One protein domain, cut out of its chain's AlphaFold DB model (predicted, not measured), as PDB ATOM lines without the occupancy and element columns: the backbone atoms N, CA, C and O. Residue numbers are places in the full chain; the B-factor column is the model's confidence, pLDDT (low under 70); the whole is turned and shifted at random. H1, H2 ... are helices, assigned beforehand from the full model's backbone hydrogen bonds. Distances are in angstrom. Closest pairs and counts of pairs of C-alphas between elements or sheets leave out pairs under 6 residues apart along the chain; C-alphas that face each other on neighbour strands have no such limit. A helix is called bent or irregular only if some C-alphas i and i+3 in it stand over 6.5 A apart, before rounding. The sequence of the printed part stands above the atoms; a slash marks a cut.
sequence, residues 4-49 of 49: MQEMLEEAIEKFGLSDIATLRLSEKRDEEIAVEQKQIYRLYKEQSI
ATOM      1  N   MET A   4     -52.623 -19.622 -36.988       95.62
ATOM      2  CA  MET A   4     -52.050 -18.399 -37.556       95.62
ATOM      3  C   MET A   4     -50.632 -18.639 -38.082       95.62
ATOM      4  O   MET A   4     -50.296 -18.157 -39.157       95.62
ATOM      5  N   GLN A   5     -49.827 -19.415 -37.349       96.38
ATOM      6  CA  GLN A   5     -48.473 -19.783 -37.767       96.38
ATOM      7  C   GLN A   5     -48.495 -20.602 -39.065       96.38
ATOM      8  O   GLN A   5     -47.753 -20.289 -39.987       96.38
ATOM      9  N   GLU A   6     -49.389 -21.588 -39.170       97.62
ATOM     10  CA  GLU A   6     -49.547 -22.406 -40.385       97.62
ATOM     11  C   GLU A   6     -49.957 -21.549 -41.594       97.62
ATOM     12  O   GLU A   6     -49.393 -21.679 -42.678       97.62
ATOM     13  N   MET A   7     -50.888 -20.609 -41.400       97.19
ATOM     14  CA  MET A   7     -51.300 -19.673 -42.452       97.19
ATOM     15  C   MET A   7     -50.180 -18.710 -42.865       97.19
ATOM     16  O   MET A   7     -50.080 -18.359 -44.040       97.19
ATOM     17  N   LEU A   8     -49.360 -18.258 -41.913       98.00
ATOM     18  CA  LEU A   8     -48.219 -17.390 -42.194       98.00
ATOM     19  C   LEU A   8     -47.156 -18.132 -43.009       98.00
ATOM     20  O   LEU A   8     -46.687 -17.595 -44.005       98.00
ATOM     21  N   GLU A   9     -46.818 -19.364 -42.632       97.88
ATOM     22  CA  GLU A   9     -45.864 -20.200 -43.371       97.88
ATOM     23  C   GLU A   9     -46.335 -20.451 -44.807       97.88
ATOM     24  O   GLU A   9     -45.582 -20.216 -45.753       97.88
ATOM     25  N   GLU A  10     -47.609 -20.801 -44.989       97.94
ATOM     26  CA  GLU A  10     -48.199 -20.977 -46.318       97.94
ATOM     27  C   GLU A  10     -48.157 -19.679 -47.149       97.94
ATOM     28  O   GLU A  10     -47.894 -19.709 -48.355       97.94
ATOM     29  N   ALA A  11     -48.392 -18.519 -46.526       98.19
ATOM     30  CA  ALA A  11     -48.317 -17.227 -47.204       98.19
ATOM     31  C   ALA A  11     -46.880 -16.861 -47.609       98.19
ATOM     32  O   ALA A  11     -46.664 -16.368 -48.718       98.19
ATOM     33  N   ILE A  12     -45.891 -17.162 -46.760       98.44
ATOM     34  CA  ILE A  12     -44.468 -16.983 -47.076       98.44
ATOM     35  C   ILE A  12     -44.087 -17.839 -48.286       98.44
ATOM     36  O   ILE A  12     -43.443 -17.329 -49.204       98.44
ATOM     37  N   GLU A  13     -44.508 -19.104 -48.319       98.31
ATOM     38  CA  GLU A  13     -44.218 -20.014 -49.433       98.31
ATOM     39  C   GLU A  13     -44.860 -19.560 -50.751       98.31
ATOM     40  O   GLU A  13     -44.237 -19.655 -51.809       98.31
ATOM     41  N   LYS A  14     -46.100 -19.060 -50.704       98.19
ATOM     42  CA  LYS A  14     -46.867 -18.711 -51.911       98.19
ATOM     43  C   LYS A  14     -46.591 -17.313 -52.446       98.19
ATOM     44  O   LYS A  14     -46.602 -17.121 -53.662       98.19
ATOM     45  N   PHE A  15     -46.400 -16.341 -51.561       97.31
ATOM     46  CA  PHE A  15     -46.381 -14.918 -51.912       97.31
ATOM     47  C   PHE A  15     -45.066 -14.226 -51.538       97.31
ATOM     48  O   PHE A  15     -44.753 -13.161 -52.070       97.31
ATOM     49  N   GLY A  16     -44.261 -14.840 -50.667       97.94
ATOM     50  CA  GLY A  16     -43.007 -14.279 -50.185       97.94
ATOM     51  C   GLY A  16     -43.181 -13.302 -49.019       97.94
ATOM     52  O   GLY A  16     -44.285 -12.942 -48.613       97.94
ATOM     53  N   LEU A  17     -42.045 -12.866 -48.470       97.56
ATOM     54  CA  LEU A  17     -41.970 -12.069 -47.237       97.56
ATOM     55  C   LEU A  17     -42.466 -10.626 -47.386       97.56
ATOM     56  O   LEU A  17     -42.847 -10.003 -46.402       97.56
ATOM     57  N   SER A  18     -42.427 -10.077 -48.601       97.50
ATOM     58  CA  SER A  18     -42.800  -8.680 -48.865       97.50
ATOM     59  C   SER A  18     -44.250  -8.514 -49.315       97.50
ATOM     60  O   SER A  18     -44.680  -7.387 -49.557       97.50
ATOM     61  N   ASP A  19     -44.999  -9.610 -49.452       98.38
ATOM     62  CA  ASP A  19     -46.409  -9.541 -49.812       98.38
ATOM     63  C   ASP A  19     -47.255  -8.975 -48.664       98.38
ATOM     64  O   ASP A  19     -47.035  -9.258 -47.484       98.38
ATOM     65  N   ILE A  20     -48.264  -8.177 -49.013       98.19
ATOM     66  CA  ILE A  20     -49.103  -7.493 -48.028       98.19
ATOM     67  C   ILE A  20     -49.927  -8.463 -47.172       98.19
ATOM     68  O   ILE A  20     -50.207  -8.162 -46.011       98.19
ATOM     69  N   ALA A  21     -50.324  -9.619 -47.712       96.56
ATOM     70  CA  ALA A  21     -51.031 -10.636 -46.946       96.56
ATOM     71  C   ALA A  21     -50.085 -11.323 -45.956       96.56
ATOM     72  O   ALA A  21     -50.459 -11.493 -44.795       96.56
ATOM     73  N   THR A  22     -48.854 -11.630 -46.375       98.38
ATOM     74  CA  THR A  22     -47.812 -12.185 -45.497       98.38
ATOM     75  C   THR A  22     -47.486 -11.230 -44.349       98.38
ATOM     76  O   THR A  22     -47.485 -11.643 -43.191       98.38
ATOM     77  N   LEU A  23     -47.300  -9.936 -44.637       98.56
ATOM     78  CA  LEU A  23     -47.025  -8.922 -43.612       98.56
ATOM     79  C   LEU A  23     -48.165  -8.818 -42.589       98.56
ATOM     80  O   LEU A  23     -47.921  -8.857 -41.387       98.56
ATOM     81  N   ARG A  24     -49.422  -8.787 -43.049       98.06
ATOM     82  CA  ARG A  24     -50.593  -8.750 -42.157       98.06
ATOM     83  C   ARG A  24     -50.739 -10.006 -41.299       98.06
ATOM     84  O   ARG A  24     -51.244  -9.928 -40.182       98.06
ATOM     85  N   LEU A  25     -50.374 -11.174 -41.825       98.06
ATOM     86  CA  LEU A  25     -50.374 -12.416 -41.050       98.06
ATOM     87  C   LEU A  25     -49.258 -12.408 -40.000       98.06
ATOM     88  O   LEU A  25     -49.493 -12.852 -38.879       98.06
ATOM     89  N   SER A  26     -48.094 -11.841 -40.332       98.12
ATOM     90  CA  SER A  26     -46.991 -11.648 -39.386       98.12
ATOM     91  C   SER A  26     -47.412 -10.760 -38.217       98.12
ATOM     92  O   SER A  26     -47.277 -11.172 -37.070       98.12
ATOM     93  N   GLU A  27     -48.015  -9.599 -38.498       98.25
ATOM     94  CA  GLU A  27     -48.515  -8.676 -37.464       98.25
ATOM     95  C   GLU A  27     -49.506  -9.368 -36.514       98.25
ATOM     96  O   GLU A  27     -49.404  -9.249 -35.294       98.25
ATOM     97  N   LYS A  28     -50.435 -10.166 -37.055       97.69
ATOM     98  CA  LYS A  28     -51.384 -10.935 -36.235       97.69
ATOM     99  C   LYS A  28     -50.703 -11.996 -35.379       97.69
ATOM    100  O   LYS A  28     -51.140 -12.243 -34.255       97.69
ATOM    101  N   ARG A  29     -49.660 -12.655 -35.894       97.81
ATOM    102  CA  ARG A  29     -48.922 -13.646 -35.106       97.81
ATOM    103  C   ARG A  29     -48.146 -12.982 -33.970       97.81
ATOM    104  O   ARG A  29     -48.111 -13.544 -32.876       97.81
ATOM    105  N   ASP A  30     -47.606 -11.787 -34.190       98.19
ATOM    106  CA  ASP A  30     -46.946 -11.005 -33.139       98.19
ATOM    107  C   ASP A  30     -47.919 -10.645 -32.005       98.19
ATOM    108  O   ASP A  30     -47.576 -10.772 -30.826       98.19
ATOM    109  N   GLU A  31     -49.160 -10.274 -32.334       97.81
ATOM    110  CA  GLU A  31     -50.212 -10.025 -31.340       97.81
ATOM    111  C   GLU A  31     -50.537 -11.276 -30.504       97.81
ATOM    112  O   GLU A  31     -50.617 -11.189 -29.274       97.81
ATOM    113  N   GLU A  32     -50.682 -12.448 -31.137       97.25
ATOM    114  CA  GLU A  32     -50.902 -13.717 -30.423       97.25
ATOM    115  C   GLU A  32     -49.755 -14.013 -29.448       97.25
ATOM    116  O   GLU A  32     -49.994 -14.311 -28.275       97.25
ATOM    117  N   ILE A  33     -48.507 -13.863 -29.904       97.25
ATOM    118  CA  ILE A  33     -47.314 -14.087 -29.078       97.25
ATOM    119  C   ILE A  33     -47.287 -13.122 -27.890       97.25
ATOM    120  O   ILE A  33     -47.007 -13.541 -26.765       97.25
ATOM    121  N   ALA A  34     -47.607 -11.843 -28.096       98.06
ATOM    122  CA  ALA A  34     -47.639 -10.860 -27.016       98.06
ATOM    123  C   ALA A  34     -48.680 -11.222 -25.938       98.06
ATOM    124  O   ALA A  34     -48.427 -11.062 -24.738       98.06
ATOM    125  N   VAL A  35     -49.843 -11.745 -26.342       97.19
ATOM    126  CA  VAL A  35     -50.874 -12.228 -25.412       97.19
ATOM    127  C   VAL A  35     -50.395 -13.463 -24.647       97.19
ATOM    128  O   VAL A  35     -50.513 -13.488 -23.418       97.19
ATOM    129  N   GLU A  36     -49.822 -14.450 -25.340       96.44
ATOM    130  CA  GLU A  36     -49.252 -15.664 -24.736       96.44
ATOM    131  C   GLU A  36     -48.172 -15.299 -23.698       96.44
ATOM    132  O   GLU A  36     -48.228 -15.734 -22.544       96.44
ATOM    133  N   GLN A  37     -47.239 -14.410 -24.052       97.75
ATOM    134  CA  GLN A  37     -46.182 -13.935 -23.153       97.75
ATOM    135  C   GLN A  37     -46.739 -13.224 -21.917       97.75
ATOM    136  O   GLN A  37     -46.262 -13.444 -20.801       97.75
ATOM    137  N   LYS A  38     -47.779 -12.397 -22.079       97.62
ATOM    138  CA  LYS A  38     -48.430 -11.712 -20.955       97.62
ATOM    139  C   LYS A  38     -49.082 -12.699 -19.986       97.62
ATOM    140  O   LYS A  38     -49.018 -12.491 -18.773       97.62
ATOM    141  N   GLN A  39     -49.705 -13.758 -20.501       96.88
ATOM    142  CA  GLN A  39     -50.288 -14.819 -19.674       96.88
ATOM    143  C   GLN A  39     -49.205 -15.595 -18.921       96.88
ATOM    144  O   GLN A  39     -49.322 -15.768 -17.709       96.88
ATOM    145  N   ILE A  40     -48.123 -15.979 -19.605       96.62
ATOM    146  CA  ILE A  40     -46.968 -16.647 -18.990       96.62
ATOM    147  C   ILE A  40     -46.391 -15.788 -17.859       96.62
ATOM    148  O   ILE A  40     -46.170 -16.284 -16.754       96.62
ATOM    149  N   TYR A  41     -46.210 -14.486 -18.095       96.62
ATOM    150  CA  TYR A  41     -45.712 -13.567 -17.073       96.62
ATOM    151  C   TYR A  41     -46.655 -13.453 -15.869       96.62
ATOM    152  O   TYR A  41     -46.188 -13.446 -14.728       96.62
ATOM    153  N   ARG A  42     -47.975 -13.387 -16.097       96.62
ATOM    154  CA  ARG A  42     -48.966 -13.377 -15.010       96.62
ATOM    155  C   ARG A  42     -48.846 -14.638 -14.152       96.62
ATOM    156  O   ARG A  42     -48.734 -14.508 -12.939       96.62
ATOM    157  N   LEU A  43     -48.810 -15.818 -14.771       96.06
ATOM    158  CA  LEU A  43     -48.685 -17.093 -14.057       96.06
ATOM    159  C   LEU A  43     -47.385 -17.168 -13.252       96.06
ATOM    160  O   LEU A  43     -47.405 -17.550 -12.086       96.06
ATOM    161  N   TYR A  44     -46.265 -16.744 -13.844       95.56
ATOM    162  CA  TYR A  44     -44.985 -16.658 -13.140       95.56
ATOM    163  C   TYR A  44     -45.074 -15.749 -11.907       95.56
ATOM    164  O   TYR A  44     -44.624 -16.122 -10.824       95.56
ATOM    165  N   LYS A  45     -45.675 -14.562 -12.052       94.69
ATOM    166  CA  LYS A  45     -45.859 -13.619 -10.944       94.69
ATOM    167  C   LYS A  45     -46.764 -14.167  -9.847       94.69
ATOM    168  O   LYS A  45     -46.429 -13.991  -8.684       94.69
ATOM    169  N   GLU A  46     -47.867 -14.817 -10.207       91.38
ATOM    170  CA  GLU A  46     -48.814 -15.419  -9.260       91.38
ATOM    171  C   GLU A  46     -48.211 -16.610  -8.501       91.38
ATOM    172  O   GLU A  46     -48.538 -16.800  -7.339       91.38
ATOM    173  N   GLN A  47     -47.305 -17.380  -9.115       83.75
ATOM    174  CA  GLN A  47     -46.583 -18.480  -8.454       83.75
ATOM    175  C   GLN A  47     -45.381 -18.021  -7.613       83.75
ATOM    176  O   GLN A  47     -44.833 -18.807  -6.844       83.75
ATOM    177  N   SER A  48     -44.934 -16.774  -7.789       71.75
ATOM    178  CA  SER A  48     -43.787 -16.198  -7.073       71.75
ATOM    179  C   SER A  48     -44.190 -15.418  -5.809       71.75
ATOM    180  O   SER A  48     -43.336 -14.750  -5.221       71.75
ATOM    181  N   ILE A  49     -45.471 -15.458  -5.428       54.81
ATOM    182  CA  ILE A  49     -46.069 -14.850  -4.224       54.81
ATOM    183  C   ILE A  49     -46.580 -15.979  -3.332       54.81
ATOM    184  O   ILE A  49     -46.364 -15.881  -2.103       54.81
TER     185      ILE A  49
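AT A GLANCE: This is residues 4 to 49 of the 49 residues of an uncharacterized protein of bioreactor metagenome (UniProt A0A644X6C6). One long, straight helix, H2, makes a rod, and a short helix, H1, folds back along its first part as the short arm of a lopsided helical hairpin. The rest of H2 sticks out alone: residues 33 to 49, of which 33 to 47 belong to H2, stand free. The printed part has 46 residues with two named helices, H1 then H2, and no named strand; the class is all helix. The whole is extended, with a radius of gyration of the C-alphas of 14.8 A and spans of 48 by 15 by 10 A.

HOW THE PARTS SIT: H2, residues 20 to 47, is the longest helix. It touches H1, residues 4 to 15, with its residues 21 to 29 alone. There are 12 pairs of C-alphas within 8 A between the two helices, and the closest are those of Ala 11 and Thr 22, 5.3 A apart. Their lines stand at a shallow tilt of 23 degrees, and they run opposite ways. H1 and H2 form a helical hairpin, joined by a tight link of 4 residues. In both helices every pair of O i and N i+4 is within hydrogen-bond range.

IN THESE COORDINATES: H2 has 28 residues and measures 41.1 A from first to last C-alpha. It begins at C-alpha 20, at (-49.103, -7.493, -48.028), and ends at C-alpha 47, at (-46.583, -18.480, -8.454). H1 has 12 residues, measures 15.8 A and begins at C-alpha 4, at (-52.050, -18.399, -37.556). Neither helix is bent.

THE WHOLE: The two C-alphas farthest apart are those of Lys 14 and Ile 49, at 47.8 A. The printed part has no cut and ends at residue 49, the chain's last residue. The mean pLDDT of the printed part is 95.5, and residue 49 is under 70.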